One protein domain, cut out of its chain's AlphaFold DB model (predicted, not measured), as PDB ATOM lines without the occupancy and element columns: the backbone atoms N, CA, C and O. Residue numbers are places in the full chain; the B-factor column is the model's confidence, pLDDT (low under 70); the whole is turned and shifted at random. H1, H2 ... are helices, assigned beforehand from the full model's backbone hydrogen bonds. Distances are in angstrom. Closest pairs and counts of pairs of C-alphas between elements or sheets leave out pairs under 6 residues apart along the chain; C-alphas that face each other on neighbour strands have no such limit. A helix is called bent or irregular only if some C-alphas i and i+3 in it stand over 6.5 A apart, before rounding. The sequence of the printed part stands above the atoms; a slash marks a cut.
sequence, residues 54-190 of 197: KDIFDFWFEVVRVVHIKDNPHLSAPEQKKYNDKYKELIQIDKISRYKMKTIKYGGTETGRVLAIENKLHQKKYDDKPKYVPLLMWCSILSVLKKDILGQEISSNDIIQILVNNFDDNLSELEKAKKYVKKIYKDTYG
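This is residues 54 to 190 of the 197 residues of an uncharacterized protein of Flavonifractor sp. An4 (UniProt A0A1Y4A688). Helix H5 is the core, with H1 and H4 packed along two of its sides, each running against it, and the short H6 crossing it. H3 bridges H1 and H4, the long H7 runs past the first end of H5, and H2 folds back beside the last part of H1, far from H5; residues 123 to 128 stick out as a free loop. The printed part has 137 residues with seven named helices, H1 to H7 in order, and no named strand: the class is all helix, with packing part aligned, part crossed. It is compact, with a radius of gyration of the C-alphas of 14.7 A, and spans 42 by 33 by 32 A.

H1, residues 54 to 69, and H2, residues 77 to 90, form a helical hairpin: they touch, with H1 taking part through residues 63 to 69 alone, closest at the C-alphas of Val 66 and Tyr 87, 6.0 A, at a steep tilt of 38 degrees, opposite ways. H3, residues 93 to 106, touches H1 at the C-alphas of Ile 56 and Thr 103, 6.4 A. H4, residues 109 to 120, makes a hairpin with H3, closest at the C-alphas of Ile 104 and Gly 112, 6.0 A. H5, residues 133 to 150, is the hub, touching four helices. It makes a hairpin with H4, at a shallow tilt of 18 degrees; the C-alphas of Thr 111 and Val 144, their closest, are 5.4 A apart. It touches H1, opposite ways at a shallow tilt of 23 degrees, closest at the C-alphas of Val 64 and Trp 138, 5.7 A. H6, residues 156 to 163, touches H5 about perpendicular, at 74 degrees, closest at the C-alphas of Ser 140 and Ser 156, 5.0 A. H7, residues 168 to 189, touches residues 133 to 136 of H5 alone, closest at the C-alphas of Val 133 and Ala 177, 5.0 A. H6 and H7 are near each other; H2 and H7 are apart. Every O i to N i+4 pair is within hydrogen-bond range in H1, H2, H4, H5 and H6, against 9 of 10 in H3 and 16 of 18 in H7.

H1 begins at C-alpha 54, (84.240, 2.165, -10.053), and is 22.0 A long; H2 is 20.0 A and H3 20.5 A. H5 is 25.0 A long from C-alpha 133 at (94.836, -16.588, -24.006). H7, 30.4 A, ends at C-alpha 189, (84.355, -27.370, -13.258); it is irregular, with C-alphas 169 and 172 7.8 A apart, and has a kink of 30 degrees near residue 175.

The C-alphas farthest apart, those of Pro 78 and Gly 190, are 45.5 A apart. The printed part has no cut. The link from H4 to H5, 12 residues, is long. Mean pLDDT of the printed part is 90.3; residues 165 to 167 are under 70.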
ATOM      1  N   LYS A  54      83.585   1.348  -9.032       91.81
ATOM      2  CA  LYS A  54      84.240   2.165 -10.053       91.81
ATOM      3  C   LYS A  54      85.745   1.895 -10.097       91.81
ATOM      4  O   LYS A  54      86.268   1.670 -11.178       91.81
ATOM      5  N   ASP A  55      86.423   1.849  -8.948       94.69
ATOM      6  CA  ASP A  55      87.855   1.507  -8.866       94.69
ATOM      7  C   ASP A  55      88.157   0.105  -9.427       94.69
ATOM      8  O   ASP A  55      89.136  -0.075 -10.151       94.69
ATOM      9  N   ILE A  56      87.304  -0.886  -9.141       93.12
ATOM     10  CA  ILE A  56      87.443  -2.250  -9.673       93.12
ATOM     11  C   ILE A  56      87.296  -2.261 -11.196       93.12
ATOM     12  O   ILE A  56      88.158  -2.811 -11.885       93.12
ATOM     13  N   PHE A  57      86.228  -1.663 -11.728       91.38
ATOM     14  CA  PHE A  57      86.008  -1.608 -13.172       91.38
ATOM     15  C   PHE A  57      87.128  -0.833 -13.869       91.38
ATOM     16  O   PHE A  57      87.715  -1.365 -14.811       91.38
ATOM     17  N   ASP A  58      87.475   0.363 -13.383       93.94
ATOM     18  CA  ASP A  58      88.541   1.200 -13.945       93.94
ATOM     19  C   ASP A  58      89.867   0.422 -14.025       93.94
ATOM     20  O   ASP A  58      90.549   0.457 -15.052       93.94
ATOM     21  N   PHE A  59      90.215  -0.345 -12.984       95.25
ATOM     22  CA  PHE A  59      91.414  -1.183 -12.990       95.25
ATOM     23  C   PHE A  59      91.377  -2.266 -14.074       95.25
ATOM     24  O   PHE A  59      92.329  -2.383 -14.850       95.25
ATOM     25  N   TRP A  60      90.308  -3.063 -14.154       93.62
ATOM     26  CA  TRP A  60      90.240  -4.160 -15.126       93.62
ATOM     27  C   TRP A  60      90.139  -3.665 -16.569       93.62
ATOM     28  O   TRP A  60      90.773  -4.244 -17.453       93.62
ATOM     29  N   PHE A  61      89.414  -2.569 -16.808       91.81
ATOM     30  CA  PHE A  61      89.394  -1.908 -18.113       91.81
ATOM     31  C   PHE A  61      90.789  -1.431 -18.510       91.81
ATOM     32  O   PHE A  61      91.209  -1.644 -19.648       91.81
ATOM     33  N   GLU A  62      91.539  -0.846 -17.577       92.94
ATOM     34  CA  GLU A  62      92.903  -0.395 -17.838       92.94
ATOM     35  C   GLU A  62      93.853  -1.566 -18.136       92.94
ATOM     36  O   GLU A  62      94.659  -1.473 -19.063       92.94
ATOM     37  N   VAL A  63      93.736  -2.693 -17.422       92.25
ATOM     38  CA  VAL A  63      94.504  -3.920 -17.716       92.25
ATOM     39  C   VAL A  63      94.240  -4.388 -19.146       92.25
ATOM     40  O   VAL A  63      95.185  -4.585 -19.911       92.25
ATOM     41  N   VAL A  64      92.968  -4.518 -19.524       89.31
ATOM     42  CA  VAL A  64      92.559  -4.953 -20.866       89.31
ATOM     43  C   VAL A  64      93.079  -3.998 -21.941       89.31
ATOM     44  O   VAL A  64      93.699  -4.435 -22.915       89.31
ATOM     45  N   ARG A  65      92.906  -2.688 -21.735       88.44
ATOM     46  CA  ARG A  65      93.379  -1.643 -22.648       88.44
ATOM     47  C   ARG A  65      94.890  -1.727 -22.860       88.44
ATOM     48  O   ARG A  65      95.358  -1.707 -23.996       88.44
ATOM     49  N   VAL A  66      95.663  -1.842 -21.782       89.69
ATOM     50  CA  VAL A  66      97.130  -1.880 -21.852       89.69
ATOM     51  C   VAL A  66      97.636  -3.178 -22.486       89.69
ATOM     52  O   VAL A  66      98.560  -3.121 -23.296       89.69
ATOM     53  N   VAL A  67      97.029  -4.330 -22.175       86.19
ATOM     54  CA  VAL A  67      97.380  -5.624 -22.793       86.19
ATOM     55  C   VAL A  67      97.172  -5.595 -24.299       86.19
ATOM     56  O   VAL A  67      98.006  -6.118 -25.031       86.19
ATOM     57  N   HIS A  68      96.085  -4.976 -24.756       82.50
ATOM     58  CA  HIS A  68      95.821  -4.823 -26.178       82.50
ATOM     59  C   HIS A  68      96.839  -3.884 -26.850       82.50
ATOM     60  O   HIS A  68      97.428  -4.229 -27.872       82.50
ATOM     61  N   ILE A  69      97.081  -2.707 -26.261       84.81
ATOM     62  CA  ILE A  69      97.900  -1.665 -26.890       84.81
ATOM     63  C   ILE A  69      99.389  -2.030 -26.914       84.81
ATOM     64  O   ILE A  69     100.052  -1.748 -27.906       84.81
ATOM     65  N   LYS A  70      99.939  -2.646 -25.858       82.94
ATOM     66  CA  LYS A  70     101.399  -2.838 -25.715       82.94
ATOM     67  C   LYS A  70     102.052  -3.616 -26.870       82.94
ATOM     68  O   LYS A  70     103.233  -3.412 -27.144       82.94
ATOM     69  N   ASP A  71     101.285  -4.484 -27.534       77.56
ATOM     70  CA  ASP A  71     101.742  -5.338 -28.638       77.56
ATOM     71  C   ASP A  71     101.347  -4.780 -30.020       77.56
ATOM     72  O   ASP A  71     101.497  -5.465 -31.032       77.56
ATOM     73  N   ASN A  72     100.837  -3.544 -30.085       81.31
ATOM     74  CA  ASN A  72     100.450  -2.907 -31.337       81.31
ATOM     75  C   ASN A  72     101.703  -2.532 -32.165       81.31
ATOM     76  O   ASN A  72     102.536  -1.752 -31.690       81.31
ATOM     77  N   PRO A  73     101.838  -3.043 -33.407       80.19
ATOM     78  CA  PRO A  73     103.018  -2.822 -34.245       80.19
ATOM     79  C   PRO A  73     103.166  -1.376 -34.741       80.19
ATOM     80  O   PRO A  73     104.233  -1.010 -35.226       80.19
ATOM     81  N   HIS A  74     102.124  -0.553 -34.628       84.81
ATOM     82  CA  HIS A  74     102.130   0.845 -35.062       84.81
ATOM     83  C   HIS A  74     102.597   1.825 -33.977       84.81
ATOM     84  O   HIS A  74     102.616   3.030 -34.218       84.81
ATOM     85  N   LEU A  75     102.962   1.338 -32.787       85.25
ATOM     86  CA  LEU A  75     103.511   2.186 -31.733       85.25
ATOM     87  C   LEU A  75     104.951   2.593 -32.037       85.25
ATOM     88  O   LEU A  75     105.775   1.778 -32.453       85.25
ATOM     89  N   SER A  76     105.290   3.843 -31.725       90.69
ATOM     90  CA  SER A  76     106.690   4.261 -31.674       90.69
ATOM     91  C   SER A  76     107.432   3.554 -30.529       90.69
ATOM     92  O   SER A  76     106.836   3.160 -29.524       90.69
ATOM     93  N   ALA A  77     108.761   3.426 -30.628       90.88
ATOM     94  CA  ALA A  77     109.564   2.787 -29.578       90.88
ATOM     95  C   ALA A  77     109.365   3.405 -28.169       90.88
ATOM     96  O   ALA A  77     109.252   2.646 -27.198       90.88
ATOM     97  N   PRO A  78     109.254   4.744 -28.005       93.12
ATOM     98  CA  PRO A  78     108.926   5.347 -26.712       93.12
ATOM     99  C   PRO A  78     107.544   4.946 -26.178       93.12
ATOM    100  O   PRO A  78     107.399   4.674 -24.986       93.12
ATOM    101  N   GLU A  79     106.528   4.879 -27.043       91.75
ATOM    102  CA  GLU A  79     105.173   4.475 -26.653       91.75
ATOM    103  C   GLU A  79     105.119   3.002 -26.270       91.75
ATOM    104  O   GLU A  79     104.538   2.650 -25.242       91.75
ATOM    105  N   GLN A  80     105.781   2.146 -27.043       91.06
ATOM    106  CA  GLN A  80     105.873   0.727 -26.742       91.06
ATOM    107  C   GLN A  80     106.534   0.498 -25.377       91.06
ATOM    108  O   GLN A  80     106.031  -0.282 -24.566       91.06
ATOM    109  N   LYS A  81     107.618   1.225 -25.066       93.56
ATOM    110  CA  LYS A  81     108.239   1.187 -23.735       93.56
ATOM    111  C   LYS A  81     107.265   1.645 -22.645       93.56
ATOM    112  O   LYS A  81     107.085   0.931 -21.662       93.56
ATOM    113  N   LYS A  82     106.583   2.779 -22.845       95.19
ATOM    114  CA  LYS A  82     105.587   3.319 -21.903       95.19
ATOM    115  C   LYS A  82     104.493   2.299 -21.572       95.19
ATOM    116  O   LYS A  82     104.191   2.093 -20.398       95.19
ATOM    117  N   TYR A  83     103.900   1.656 -22.579       93.25
ATOM    118  CA  TYR A  83     102.832   0.676 -22.361       93.25
ATOM    119  C   TYR A  83     103.343  -0.636 -21.763       93.25
ATOM    120  O   TYR A  83     102.659  -1.217 -20.924       93.25
ATOM    121  N   ASN A  84     104.556  -1.071 -22.104       92.50
ATOM    122  CA  ASN A  84     105.181  -2.229 -21.466       92.50
ATOM    123  C   ASN A  84     105.485  -1.990 -19.982       92.50
ATOM    124  O   ASN A  84     105.234  -2.866 -19.155       92.50
ATOM    125  N   ASP A  85     105.990  -0.808 -19.627       95.19
ATOM    126  CA  ASP A  85     106.240  -0.446 -18.230       95.19
ATOM    127  C   ASP A  85     104.920  -0.315 -17.459       95.19
ATOM    128  O   ASP A  85     104.794  -0.841 -16.351       95.19
ATOM    129  N   LYS A  86     103.889   0.274 -18.083       95.12
ATOM    130  CA  LYS A  86     102.547   0.340 -17.493       95.12
ATOM    131  C   LYS A  86     101.940  -1.043 -17.279       95.12
ATOM    132  O   LYS A  86     101.340  -1.293 -16.236       95.12
ATOM    133  N   TYR A  87     102.111  -1.948 -18.240       93.19
ATOM    134  CA  TYR A  87     101.653  -3.324 -18.117       93.19
ATOM    135  C   TYR A  87     102.292  -3.989 -16.899       93.19
ATOM    136  O   TYR A  87     101.567  -4.466 -16.029       93.19
ATOM    137  N   LYS A  88     103.627  -3.934 -16.782       93.62
ATOM    138  CA  LYS A  88     104.370  -4.487 -15.636       93.62
ATOM    139  C   LYS A  88     103.885  -3.929 -14.297       93.62
ATOM    140  O   LYS A  88     103.753  -4.692 -13.348       93.62
ATOM    141  N   GLU A  89     103.590  -2.630 -14.227       95.19
ATOM    142  CA  GLU A  89     103.016  -1.997 -13.032       95.19
ATOM    143  C   GLU A  89     101.641  -2.590 -12.677       95.19
ATOM    144  O   GLU A  89     101.367  -2.880 -11.515       95.19
ATOM    145  N   LEU A  90     100.762  -2.773 -13.669       94.00
ATOM    146  CA  LEU A  90      99.408  -3.300 -13.467       94.00
ATOM    147  C   LEU A  90      99.401  -4.772 -13.049       94.00
ATOM    148  O   LEU A  90      98.613  -5.150 -12.182       94.00
ATOM    149  N   ILE A  91     100.284  -5.584 -13.637       90.81
ATOM    150  CA  ILE A  91     100.376  -7.024 -13.359       90.81
ATOM    151  C   ILE A  91     101.342  -7.378 -12.223       90.81
ATOM    152  O   ILE A  91     101.553  -8.560 -11.951       90.81
ATOM    153  N   GLN A  92     101.929  -6.388 -11.546       93.75
ATOM    154  CA  GLN A  92     102.738  -6.633 -10.356       93.75
ATOM    155  C   GLN A  92     101.919  -7.429  -9.331       93.75
ATOM    156  O   GLN A  92     100.784  -7.061  -9.024       93.75
ATOM    157  N   ILE A  93     102.512  -8.500  -8.790       90.00
ATOM    158  CA  ILE A  93     101.824  -9.517  -7.976       90.00
ATOM    159  C   ILE A  93     100.979  -8.890  -6.859       90.00
ATOM    160  O   ILE A  93      99.802  -9.219  -6.732       90.00
ATOM    161  N   ASP A  94     101.533  -7.939  -6.105       91.88
ATOM    162  CA  ASP A  94     100.818  -7.292  -4.997       91.88
ATOM    163  C   ASP A  94      99.605  -6.484  -5.465       91.88
ATOM    164  O   ASP A  94      98.545  -6.500  -4.833       91.88
ATOM    165  N   LYS A  95      99.751  -5.775  -6.590       94.50
ATOM    166  CA  LYS A  95      98.698  -4.925  -7.145       94.50
ATOM    167  C   LYS A  95      97.582  -5.781  -7.721       94.50
ATOM    168  O   LYS A  95      96.426  -5.611  -7.338       94.50
ATOM    169  N   ILE A  96      97.927  -6.735  -8.582       92.38
ATOM    170  CA  ILE A  96      96.932  -7.585  -9.224       92.38
ATOM    171  C   ILE A  96      96.226  -8.493  -8.213       92.38
ATOM    172  O   ILE A  96      95.008  -8.619  -8.270       92.38
ATOM    173  N   SER A  97      96.944  -9.055  -7.236       92.31
ATOM    174  CA  SER A  97      96.347  -9.868  -6.168       92.31
ATOM    175  C   SER A  97      95.340  -9.061  -5.343       92.31
ATOM    176  O   SER A  97      94.213  -9.505  -5.122       92.31
ATOM    177  N   ARG A  98      95.685  -7.819  -4.974       94.62
ATOM    178  CA  ARG A  98      94.763  -6.919  -4.267       94.62
ATOM    179  C   ARG A  98      93.488  -6.669  -5.064       94.62
ATOM    180  O   ARG A  98      92.400  -6.732  -4.492       94.62
ATOM    181  N   TYR A  99      93.602  -6.394  -6.361       94.81
ATOM    182  CA  TYR A  99      92.422  -6.177  -7.193       94.81
ATOM    183  C   TYR A  99      91.615  -7.460  -7.395       94.81
ATOM    184  O   TYR A  99      90.396  -7.390  -7.304       94.81
ATOM    185  N   LYS A 100      92.241  -8.638  -7.533       93.19
ATOM    186  CA  LYS A 100      91.534  -9.935  -7.532       93.19
ATOM    187  C   LYS A 100      90.706 -10.118  -6.257       93.19
ATOM    188  O   LYS A 100      89.522 -10.427  -6.339       93.19
ATOM    189  N   MET A 101      91.286  -9.834  -5.090       92.81
ATOM    190  CA  MET A 101      90.574  -9.916  -3.809       92.81
ATOM    191  C   MET A 101      89.431  -8.901  -3.698       92.81
ATOM    192  O   MET A 101      88.333  -9.266  -3.284       92.81
ATOM    193  N   LYS A 102      89.654  -7.644  -4.111       92.25
ATOM    194  CA  LYS A 102      88.582  -6.635  -4.190       92.25
ATOM    195  C   LYS A 102      87.451  -7.106  -5.097       92.25
ATOM    196  O   LYS A 102      86.294  -6.985  -4.741       92.25
ATOM    197  N   THR A 103      87.797  -7.679  -6.239       92.56
ATOM    198  CA  THR A 103      86.852  -8.160  -7.249       92.56
ATOM    199  C   THR A 103      85.965  -9.274  -6.703       92.56
ATOM    200  O   THR A 103      84.750  -9.198  -6.840       92.56
ATOM    201  N   ILE A 104      86.542 -10.253  -5.999       92.44
ATOM    202  CA  ILE A 104      85.792 -11.369  -5.393       92.44
ATOM    203  C   ILE A 104      84.852 -10.898  -4.270       92.44
ATOM    204  O   ILE A 104      83.851 -11.552  -4.009       92.44
ATOM    205  N   LYS A 105      85.121  -9.752  -3.624       89.81
ATOM    206  CA  LYS A 105      84.211  -9.180  -2.613       89.81
ATOM    207  C   LYS A 105      82.833  -8.825  -3.196       89.81
ATOM    208  O   LYS A 105      81.855  -8.851  -2.456       89.81
ATOM    209  N   TYR A 106      82.773  -8.468  -4.480       89.12
ATOM    210  CA  TYR A 106      81.547  -8.012  -5.150       89.12
ATOM    211  C   TYR A 106      81.050  -8.978  -6.226       89.12
ATOM    212  O   TYR A 106      79.856  -9.029  -6.494       89.12
ATOM    213  N   GLY A 107      81.958  -9.716  -6.866       89.19
ATOM    214  CA  GLY A 107      81.615 -10.697  -7.885       89.19
ATOM    215  C   GLY A 107      81.012 -11.975  -7.307       89.19
ATOM    216  O   GLY A 107      81.179 -12.298  -6.132       89.19
ATOM    217  N   GLY A 108      80.323 -12.718  -8.165       90.19
ATOM    218  CA  GLY A 108      79.695 -13.985  -7.829       90.19
ATOM    219  C   GLY A 108      80.601 -15.187  -8.091       90.19
ATOM    220  O   GLY A 108      81.825 -15.091  -8.235       90.19
ATOM    221  N   THR A 109      79.969 -16.357  -8.172       92.31
ATOM    222  CA  THR A 109      80.639 -17.641  -8.422       92.31
ATOM    223  C   THR A 109      81.470 -17.620  -9.703       92.31
ATOM    224  O   THR A 109      82.611 -18.084  -9.702       92.31
ATOM    225  N   GLU A 110      80.934 -17.060 -10.789       93.94
ATOM    226  CA  GLU A 110      81.613 -17.048 -12.088       93.94
ATOM    227  C   GLU A 110      82.812 -16.102 -12.105       93.94
ATOM    228  O   GLU A 110      83.868 -16.472 -12.622       93.94
ATOM    229  N   THR A 111      82.723 -14.953 -11.428       94.62
ATOM    230  CA  THR A 111      83.892 -14.104 -11.158       94.62
ATOM    231  C   THR A 111      85.010 -14.881 -10.462       94.62
ATOM    232  O   THR A 111      86.159 -14.860 -10.911       94.62
ATOM    233  N   GLY A 112      84.687 -15.614  -9.392       94.44
ATOM    234  CA  GLY A 112      85.662 -16.442  -8.679       94.44
ATOM    235  C   GLY A 112      86.283 -17.522  -9.571       94.44
ATOM    236  O   GLY A 112      87.507 -17.683  -9.599       94.44
ATOM    237  N   ARG A 113      85.454 -18.227 -10.352       95.56
ATOM    238  CA  ARG A 113      85.899 -19.288 -11.267       95.56
ATOM    239  C   ARG A 113      86.828 -18.754 -12.358       95.56
ATOM    240  O   ARG A 113      87.877 -19.359 -12.588       95.56
ATOM    241  N   VAL A 114      86.498 -17.626 -12.993       95.62
ATOM    242  CA  VAL A 114      87.334 -17.000 -14.034       95.62
ATOM    243  C   VAL A 114      88.678 -16.548 -13.484       95.62
ATOM    244  O   VAL A 114      89.707 -16.839 -14.094       95.62
ATOM    245  N   LEU A 115      88.700 -15.900 -12.317       95.25
ATOM    246  CA  LEU A 115      89.947 -15.490 -11.668       95.25
ATOM    247  C   LEU A 115      90.821 -16.689 -11.282       95.25
ATOM    248  O   LEU A 115      92.044 -16.634 -11.410       95.25
ATOM    249  N   ALA A 116      90.211 -17.794 -10.849       94.81
ATOM    250  CA  ALA A 116      90.933 -19.027 -10.558       94.81
ATOM    251  C   ALA A 116      91.526 -19.669 -11.825       94.81
ATOM    252  O   ALA A 116      92.667 -20.133 -11.788       94.81
ATOM    253  N   ILE A 117      90.799 -19.668 -12.949       95.81
ATOM    254  CA  ILE A 117      91.315 -20.152 -14.241       95.81
ATOM    255  C   ILE A 117      92.444 -19.258 -14.746       95.81
ATOM    256  O   ILE A 117      93.484 -19.775 -15.151       95.81
ATOM    257  N   GLU A 118      92.286 -17.939 -14.670       94.12
ATOM    258  CA  GLU A 118      93.338 -16.991 -15.034       94.12
ATOM    259  C   GLU A 118      94.605 -17.259 -14.211       94.12
ATOM    260  O   GLU A 118      95.679 -17.436 -14.783       94.12
ATOM    261  N   ASN A 119      94.478 -17.434 -12.892       92.50
ATOM    262  CA  ASN A 119      95.616 -17.732 -12.028       92.50
ATOM    263  C   ASN A 119      96.239 -19.105 -12.338       92.50
ATOM    264  O   ASN A 119      97.459 -19.276 -12.311       92.50
ATOM    265  N   LYS A 120      95.407 -20.098 -12.670       93.38
ATOM    266  CA  LYS A 120      95.840 -21.440 -13.081       93.38
ATOM    267  C   LYS A 120      96.692 -21.381 -14.351       93.38
ATOM    268  O   LYS A 120      97.714 -22.056 -14.395       93.38
ATOM    269  N   LEU A 121      96.335 -20.542 -15.324       93.38
ATOM    270  CA  LEU A 121      97.032 -20.375 -16.608       93.38
ATOM    271  C   LEU A 121      98.415 -19.693 -16.513       93.38
ATOM    272  O   LEU A 121      99.162 -19.695 -17.497       93.38
ATOM    273  N   HIS A 122      98.786 -19.150 -15.347       88.94
ATOM    274  CA  HIS A 122     100.143 -18.646 -15.061       88.94
ATOM    275  C   HIS A 122     101.110 -19.720 -14.552       88.94
ATOM    276  O   HIS A 122     102.298 -19.456 -14.386       88.94
ATOM    277  N   GLN A 123     100.633 -20.935 -14.274       89.44
ATOM    278  CA  GLN A 123     101.510 -22.032 -13.865       89.44
ATOM    279  C   GLN A 123     102.371 -22.498 -15.048       89.44
ATOM    280  O   GLN A 123     101.858 -22.627 -16.157       89.44
ATOM    281  N   LYS A 124     103.630 -22.881 -14.778       90.38
ATOM    282  CA  LYS A 124     104.613 -23.342 -15.787       90.38
ATOM    283  C   LYS A 124     104.080 -24.381 -16.780       90.38
ATOM    284  O   LYS A 124     104.468 -24.414 -17.938       90.38
ATOM    285  N   LYS A 125     103.171 -25.250 -16.330       92.88
ATOM    286  CA  LYS A 125     102.564 -26.297 -17.168       92.88
ATOM    287  C   LYS A 125     101.652 -25.767 -18.288       92.88
ATOM    288  O   LYS A 125     101.179 -26.568 -19.079       92.88
ATOM    289  N   TYR A 126     101.369 -24.465 -18.309       91.81
ATOM    290  CA  TYR A 126     100.559 -23.780 -19.318       91.81
ATOM    291  C   TYR A 126     101.352 -22.675 -20.033       91.81
ATOM    292  O   TYR A 126     100.773 -21.709 -20.538       91.81
ATOM    293  N   ASP A 127     102.685 -22.747 -20.032       89.19
ATOM    294  CA  ASP A 127     103.527 -21.766 -20.727       89.19
ATOM    295  C   ASP A 127     103.373 -21.848 -22.257       89.19
ATOM    296  O   ASP A 127     103.547 -20.844 -22.940       89.19
ATOM    297  N   ASP A 128     102.938 -22.997 -22.782       90.69
ATOM    298  CA  ASP A 128     102.651 -23.271 -24.197       90.69
ATOM    299  C   ASP A 128     101.242 -22.835 -24.656       90.69
ATOM    300  O   ASP A 128     100.788 -23.188 -25.747       90.69
ATOM    301  N   LYS A 129     100.526 -22.064 -23.829       92.25
ATOM    302  CA  LYS A 129      99.180 -21.562 -24.142       92.25
ATOM    303  C   LYS A 129      99.160 -20.698 -25.419       92.25
ATOM    304  O   LYS A 129     100.101 -19.940 -25.665       92.25
ATOM    305  N   PRO A 130      98.063 -20.728 -26.206       92.69
ATOM    306  CA  PRO A 130      97.916 -19.873 -27.384       92.69
ATOM    307  C   PRO A 130      98.111 -18.379 -27.086       92.69
ATOM    308  O   PRO A 130      97.726 -17.886 -26.022       92.69
ATOM    309  N   LYS A 131      98.637 -17.637 -28.072       86.81
ATOM    310  CA  LYS A 131      99.012 -16.214 -27.961       86.81
ATOM    311  C   LYS A 131      97.919 -15.332 -27.348       86.81
ATOM    312  O   LYS A 131      98.224 -14.467 -26.533       86.81
ATOM    313  N   TYR A 132      96.658 -15.541 -27.733       88.31
ATOM    314  CA  TYR A 132      95.538 -14.701 -27.298       88.31
ATOM    315  C   TYR A 132      94.897 -15.115 -25.971       88.31
ATOM    316  O   TYR A 132      93.972 -14.442 -25.523       88.31
ATOM    317  N   VAL A 133      95.385 -16.168 -25.305       91.56
ATOM    318  CA  VAL A 133      94.836 -16.588 -24.006       91.56
ATOM    319  C   VAL A 133      94.859 -15.461 -22.965       91.56
ATOM    320  O   VAL A 133      93.825 -15.257 -22.336       91.56
ATOM    321  N   PRO A 134      95.945 -14.680 -22.787       89.38
ATOM    322  CA  PRO A 134      95.937 -13.572 -21.835       89.38
ATOM    323  C   PRO A 134      94.857 -12.530 -22.146       89.38
ATOM    324  O   PRO A 134      94.080 -12.190 -21.261       89.38
ATOM    325  N   LEU A 135      94.761 -12.067 -23.401       88.94
ATOM    326  CA  LEU A 135      93.739 -11.098 -23.816       88.94
ATOM    327  C   LEU A 135      92.330 -11.633 -23.549       88.94
ATOM    328  O   LEU A 135      91.518 -10.930 -22.953       88.94
ATOM    329  N   LEU A 136      92.074 -12.886 -23.940       92.19
ATOM    330  CA  LEU A 136      90.799 -13.547 -23.696       92.19
ATOM    331  C   LEU A 136      90.469 -13.546 -22.203       92.19
ATOM    332  O   LEU A 136      89.415 -13.042 -21.843       92.19
ATOM    333  N   MET A 137      91.379 -14.009 -21.340       93.94
ATOM    334  CA  MET A 137      91.133 -14.071 -19.895       93.94
ATOM    335  C   MET A 137      90.838 -12.702 -19.277       93.94
ATOM    336  O   MET A 137      89.946 -12.603 -18.435       93.94
ATOM    337  N   TRP A 138      91.531 -11.639 -19.696       92.19
ATOM    338  CA  TRP A 138      91.244 -10.292 -19.193       92.19
ATOM    339  C   TRP A 138      89.865  -9.790 -19.639       92.19
ATOM    340  O   TRP A 138      89.118  -9.246 -18.824       92.19
ATOM    341  N   CYS A 139      89.485 -10.029 -20.895       93.12
ATOM    342  CA  CYS A 139      88.141  -9.714 -21.384       93.12
ATOM    343  C   CYS A 139      87.065 -10.559 -20.683       93.12
ATOM    344  O   CYS A 139      85.983 -10.061 -20.384       93.12
ATOM    345  N   SER A 140      87.373 -11.812 -20.349       94.88
ATOM    346  CA  SER A 140      86.483 -12.700 -19.603       94.88
ATOM    347  C   SER A 140      86.233 -12.225 -18.180       94.88
ATOM    348  O   SER A 140      85.095 -12.283 -17.727       94.88
ATOM    349  N   ILE A 141      87.251 -11.685 -17.500       94.12
ATOM    350  CA  ILE A 141      87.089 -11.051 -16.181       94.12
ATOM    351  C   ILE A 141      86.092  -9.887 -16.267       94.12
ATOM    352  O   ILE A 141      85.190  -9.793 -15.440       94.12
ATOM    353  N   LEU A 142      86.190  -9.035 -17.291       92.88
ATOM    354  CA  LEU A 142      85.220  -7.953 -17.496       92.88
ATOM    355  C   LEU A 142      83.810  -8.469 -17.811       92.88
ATOM    356  O   LEU A 142      82.835  -7.934 -17.283       92.88
ATOM    357  N   SER A 143      83.698  -9.503 -18.647       94.12
ATOM    358  CA  SER A 143      82.422 -10.132 -19.006       94.12
ATOM    359  C   SER A 143      81.684 -10.661 -17.771       94.12
ATOM    360  O   SER A 143      80.520 -10.313 -17.552       94.12
ATOM    361  N   VAL A 144      82.369 -11.428 -16.913       94.75
ATOM    362  CA  VAL A 144      81.756 -11.959 -15.686       94.75
ATOM    363  C   VAL A 144      81.468 -10.876 -14.660       94.75
ATOM    364  O   VAL A 144      80.419 -10.919 -14.028       94.75
ATOM    365  N   LEU A 145      82.312  -9.845 -14.559       92.75
ATOM    366  CA  LEU A 145      82.054  -8.731 -13.650       92.75
ATOM    367  C   LEU A 145      80.822  -7.926 -14.036       92.75
ATOM    368  O   LEU A 145      80.027  -7.564 -13.170       92.75
ATOM    369  N   LYS A 146      80.636  -7.650 -15.329       90.94
ATOM    370  CA  LYS A 146      79.445  -6.939 -15.799       90.94
ATOM    371  C   LYS A 146      78.173  -7.741 -15.532       90.94
ATOM    372  O   LYS A 146      77.176  -7.142 -15.133       90.94
ATOM    373  N   LYS A 147      78.212  -9.069 -15.666       92.88
ATOM    374  CA  LYS A 147      77.060  -9.914 -15.333       92.88
ATOM    375  C   LYS A 147      76.818  -9.985 -13.826       92.88
ATOM    376  O   LYS A 147      75.721  -9.662 -13.388       92.88
ATOM    377  N   ASP A 148      77.828 -10.356 -13.045       90.25
ATOM    378  CA  ASP A 148      77.677 -10.604 -11.608       90.25
ATOM    379  C   ASP A 148      77.320  -9.329 -10.828       90.25
ATOM    380  O   ASP A 148      76.527  -9.385  -9.894       90.25
ATOM    381  N   ILE A 149      77.883  -8.177 -11.214       86.38
ATOM    382  CA  ILE A 149      77.713  -6.919 -10.469       86.38
ATOM    383  C   ILE A 149      76.589  -6.055 -11.050       86.38
ATOM    384  O   ILE A 149      75.859  -5.414 -10.296       86.38
ATOM    385  N   LEU A 150      76.456  -5.995 -12.380       86.31
ATOM    386  CA  LEU A 150      75.519  -5.082 -13.053       86.31
ATOM    387  C   LEU A 150      74.329  -5.800 -13.705       86.31
ATOM    388  O   LEU A 150      73.444  -5.128 -14.232       86.31
ATOM    389  N   GLY A 151      74.311  -7.137 -13.734       87.00
ATOM    390  CA  GLY A 151      73.306  -7.915 -14.466       87.00
ATOM    391  C   GLY A 151      73.408  -7.783 -15.991       87.00
ATOM    392  O   GLY A 151      72.472  -8.137 -16.700       87.00
ATOM    393  N   GLN A 152      74.516  -7.244 -16.511       88.69
ATOM    394  CA  GLN A 152      74.702  -6.966 -17.936       88.69
ATOM    395  C   GLN A 152      75.494  -8.086 -18.602       88.69
ATOM    396  O   GLN A 152      76.686  -8.253 -18.338       88.69
ATOM    397  N   GLU A 153      74.851  -8.821 -19.504       90.56
ATOM    398  CA  GLU A 153      75.525  -9.849 -20.290       90.56
ATOM    399  C   GLU A 153      76.259  -9.233 -21.484       90.56
ATOM    400  O   GLU A 153      75.689  -8.502 -22.289       90.56
ATOM    401  N   ILE A 154      77.548  -9.540 -21.589       89.94
ATOM    402  CA  ILE A 154      78.391  -9.238 -22.744       89.94
ATOM    403  C   ILE A 154      79.399 -10.371 -22.881       89.94
ATOM    404  O   ILE A 154      79.935 -10.828 -21.868       89.94
ATOM    405  N   SER A 155      79.657 -10.855 -24.092       90.75
ATOM    406  CA  SER A 155      80.631 -11.930 -24.268       90.75
ATOM    407  C   SER A 155      82.065 -11.401 -24.238       90.75
ATOM    408  O   SER A 155      82.328 -10.228 -24.516       90.75
ATOM    409  N   SER A 156      83.029 -12.282 -23.953       91.31
ATOM    410  CA  SER A 156      84.446 -11.917 -24.081       91.31
ATOM    411  C   SER A 156      84.788 -11.519 -25.522       91.31
ATOM    412  O   SER A 156      85.654 -10.676 -25.724       91.31
ATOM    413  N   ASN A 157      84.098 -12.085 -26.519       88.44
ATOM    414  CA  ASN A 157      84.320 -11.765 -27.930       88.44
ATOM    415  C   ASN A 157      83.909 -10.354 -28.279       88.44
ATOM    416  O   ASN A 157      84.673  -9.678 -28.953       88.44
ATOM    417  N   ASP A 158      82.736  -9.917 -27.821       88.88
ATOM    418  CA  ASP A 158      82.241  -8.572 -28.118       88.88
ATOM    419  C   ASP A 158      83.209  -7.535 -27.544       88.88
ATOM    420  O   ASP A 158      83.576  -6.575 -28.214       88.88
ATOM    421  N   ILE A 159      83.717  -7.783 -26.330       88.88
ATOM    422  CA  ILE A 159      84.756  -6.945 -25.719       88.88
ATOM    423  C   ILE A 159      86.025  -6.946 -26.580       88.88
ATOM    424  O   ILE A 159      86.597  -5.888 -26.824       88.88
ATOM    425  N   ILE A 160      86.471  -8.106 -27.068       87.56
ATOM    426  CA  ILE A 160      87.650  -8.191 -27.940       87.56
ATOM    427  C   ILE A 160      87.407  -7.460 -29.269       87.56
ATOM    428  O   ILE A 160      88.298  -6.741 -29.702       87.56
ATOM    429  N   GLN A 161      86.235  -7.585 -29.894       84.44
ATOM    430  CA  GLN A 161      85.887  -6.892 -31.143       84.44
ATOM    431  C   GLN A 161      85.872  -5.371 -30.977       84.44
ATOM    432  O   GLN A 161      86.327  -4.658 -31.864       84.44
ATOM    433  N   ILE A 162      85.416  -4.870 -29.823       82.75
ATOM    434  CA  ILE A 162      85.480  -3.439 -29.491       82.75
ATOM    435  C   ILE A 162      86.934  -2.947 -29.411       82.75
ATOM    436  O   ILE A 162      87.214  -1.785 -29.695       82.75
ATOM    437  N   LEU A 163      87.863  -3.812 -28.997       74.38
ATOM    438  CA  LEU A 163      89.257  -3.442 -28.754       74.38
ATOM    439  C   LEU A 163      90.164  -3.689 -29.960       74.38
ATOM    440  O   LEU A 163      91.122  -2.951 -30.155       74.38
ATOM    441  N   VAL A 164      89.908  -4.735 -30.743       71.06
ATOM    442  CA  VAL A 164      90.808  -5.234 -31.784       71.06
ATOM    443  C   VAL A 164      90.290  -4.832 -33.162       71.06
ATOM    444  O   VAL A 164      89.396  -5.466 -33.710       71.06
ATOM    445  N   ASN A 165      90.927  -3.827 -33.766       67.00
ATOM    446  CA  ASN A 165      90.564  -3.325 -35.100       67.00
ATOM    447  C   ASN A 165      90.763  -4.350 -36.237       67.00
ATOM    448  O   ASN A 165      90.162  -4.205 -37.294       67.00
ATOM    449  N   ASN A 166      91.607  -5.368 -36.043       66.81
ATOM    450  CA  ASN A 166      91.872  -6.452 -36.998       66.81
ATOM    451  C   ASN A 166      91.367  -7.807 -36.474       66.81
ATOM    452  O   ASN A 166      92.063  -8.824 -36.546       66.81
ATOM    453  N   PHE A 167      90.182  -7.806 -35.861       69.44
ATOM    454  CA  PHE A 167      89.587  -8.994 -35.253       69.44
ATOM    455  C   PHE A 167      89.482 -10.162 -36.241       69.44
ATOM    456  O   PHE A 167      89.926 -11.267 -35.924       69.44
ATOM    457  N   ASP A 168      88.977  -9.895 -37.448       73.31
ATOM    458  CA  ASP A 168      88.740 -10.915 -38.474       73.31
ATOM    459  C   ASP A 168      90.039 -11.606 -38.916       73.31
ATOM    460  O   ASP A 168      90.089 -12.834 -39.009       73.31
ATOM    461  N   ASP A 169      91.129 -10.846 -39.062       79.38
ATOM    462  CA  ASP A 169      92.448 -11.378 -39.430       79.38
ATOM    463  C   ASP A 169      93.023 -12.328 -38.364       79.38
ATOM    464  O   ASP A 169      93.825 -13.214 -38.666       79.38
ATOM    465  N   ASN A 170      92.618 -12.159 -37.101       80.69
ATOM    466  CA  ASN A 170      93.119 -12.933 -35.962       80.69
ATOM    467  C   ASN A 170      92.116 -13.968 -35.442       80.69
ATOM    468  O   ASN A 170      92.391 -14.640 -34.442       80.69
ATOM    469  N   LEU A 171      90.978 -14.141 -36.123       84.19
ATOM    470  CA  LEU A 171      89.885 -14.998 -35.672       84.19
ATOM    471  C   LEU A 171      90.347 -16.438 -35.414       84.19
ATOM    472  O   LEU A 171      90.012 -17.019 -34.388       84.19
ATOM    473  N   SER A 172      91.181 -17.001 -36.293       86.12
ATOM    474  CA  SER A 172      91.703 -18.370 -36.143       86.12
ATOM    475  C   SER A 172      92.513 -18.562 -34.852       86.12
ATOM    476  O   SER A 172      92.340 -19.548 -34.133       86.12
ATOM    477  N   GLU A 173      93.376 -17.602 -34.513       86.19
ATOM    478  CA  GLU A 173      94.190 -17.656 -33.296       86.19
ATOM    479  C   GLU A 173      93.358 -17.382 -32.035       86.19
ATOM    480  O   GLU A 173      93.592 -17.991 -30.986       86.19
ATOM    481  N   LEU A 174      92.340 -16.522 -32.140       88.44
ATOM    482  CA  LEU A 174      91.356 -16.314 -31.081       88.44
ATOM    483  C   LEU A 174      90.545 -17.587 -30.820       88.44
ATOM    484  O   LEU A 174      90.425 -18.001 -29.670       88.44
ATOM    485  N   GLU A 175      90.073 -18.275 -31.859       91.50
ATOM    486  CA  GLU A 175      89.360 -19.552 -31.734       91.50
ATOM    487  C   GLU A 175      90.212 -20.640 -31.069       91.50
ATOM    488  O   GLU A 175      89.709 -21.419 -30.252       91.50
ATOM    489  N   LYS A 176      91.523 -20.682 -31.342       93.44
ATOM    490  CA  LYS A 176      92.449 -21.572 -30.618       93.44
ATOM    491  C   LYS A 176      92.489 -21.242 -29.128       93.44
ATOM    492  O   LYS A 176      92.381 -22.153 -28.307       93.44
ATOM    493  N   ALA A 177      92.608 -19.961 -28.773       93.19
ATOM    494  CA  ALA A 177      92.598 -19.523 -27.379       93.19
ATOM    495  C   ALA A 177      91.270 -19.869 -26.681       93.19
ATOM    496  O   ALA A 177      91.290 -20.413 -25.576       93.19
ATOM    497  N   LYS A 178      90.129 -19.650 -27.346       94.25
ATOM    498  CA  LYS A 178      88.801 -20.009 -26.829       94.25
ATOM    499  C   LYS A 178      88.671 -21.496 -26.564       94.25
ATOM    500  O   LYS A 178      88.323 -21.887 -25.455       94.25
ATOM    501  N   LYS A 179      88.983 -22.337 -27.556       95.44
ATOM    502  CA  LYS A 179      88.917 -23.801 -27.418       95.44
ATOM    503  C   LYS A 179      89.813 -24.290 -26.284       95.44
ATOM    504  O   LYS A 179      89.400 -25.149 -25.508       95.44
ATOM    505  N   TYR A 180      91.008 -23.715 -26.162       95.62
ATOM    506  CA  TYR A 180      91.954 -24.036 -25.098       95.62
ATOM    507  C   TYR A 180      91.406 -23.684 -23.706       95.62
ATOM    508  O   TYR A 180      91.357 -24.547 -22.829       95.62
ATOM    509  N   VAL A 181      90.935 -22.450 -23.508       95.69
ATOM    510  CA  VAL A 181      90.371 -21.999 -22.224       95.69
ATOM    511  C   VAL A 181      89.089 -22.757 -21.886       95.69
ATOM    512  O   VAL A 181      88.942 -23.216 -20.756       95.69
ATOM    513  N   LYS A 182      88.197 -22.959 -22.863       95.81
ATOM    514  CA  LYS A 182      86.956 -23.725 -22.704       95.81
ATOM    515  C   LYS A 182      87.234 -25.149 -22.235       95.81
ATOM    516  O   LYS A 182      86.605 -25.606 -21.285       95.81
ATOM    517  N   LYS A 183      88.224 -25.817 -22.837       95.94
ATOM    518  CA  LYS A 183      88.671 -27.144 -22.401       95.94
ATOM    519  C   LYS A 183      89.145 -27.122 -20.947       95.94
ATOM    520  O   LYS A 183      88.660 -27.906 -20.146       95.94
ATOM    521  N   ILE A 184      90.035 -26.197 -20.583       95.69
ATOM    522  CA  ILE A 184      90.568 -26.117 -19.212       95.69
ATOM    523  C   ILE A 184      89.466 -25.806 -18.196       95.69
ATOM    524  O   ILE A 184      89.467 -26.377 -17.104       95.69
ATOM    525  N   TYR A 185      88.536 -24.913 -18.532       96.62
ATOM    526  CA  TYR A 185      87.399 -24.587 -17.680       96.62
ATOM    527  C   TYR A 185      86.527 -25.827 -17.458       96.62
ATOM    528  O   TYR A 185      86.282 -26.200 -16.311       96.62
ATOM    529  N   LYS A 186      86.152 -26.520 -18.538       96.12
ATOM    530  CA  LYS A 186      85.347 -27.744 -18.487       96.12
ATOM    531  C   LYS A 186      86.031 -28.865 -17.709       96.12
ATOM    532  O   LYS A 186      85.400 -29.479 -16.858       96.12
ATOM    533  N   ASP A 187      87.329 -29.069 -17.914       95.69
ATOM    534  CA  ASP A 187      88.128 -30.043 -17.160       95.69
ATOM    535  C   ASP A 187      88.209 -29.692 -15.658       95.69
ATOM    536  O   ASP A 187      88.470 -30.559 -14.829       95.69
ATOM    537  N   THR A 188      88.022 -28.417 -15.291       95.44
ATOM    538  CA  THR A 188      88.106 -27.947 -13.898       95.44
ATOM    539  C   THR A 188      86.755 -27.963 -13.185       95.44
ATOM    540  O   THR A 188      86.712 -28.291 -12.003       95.44
ATOM    541  N   TYR A 189      85.670 -27.600 -13.875       95.88
ATOM    542  CA  TYR A 189      84.355 -27.370 -13.258       95.88
ATOM    543  C   TYR A 189      83.228 -28.253 -13.808       95.88
ATOM    544  O   TYR A 189      82.136 -28.235 -13.255       95.88
ATOM    545  N   GLY A 190      83.464 -29.027 -14.871       94.31
ATOM    546  CA  GLY A 190      82.464 -29.912 -15.481       94.31
ATOM    547  C   GLY A 190      81.413 -29.212 -16.352       94.31
ATOM    548  O   GLY A 190      80.553 -29.883 -16.916       94.31
TER     549      GLY A 190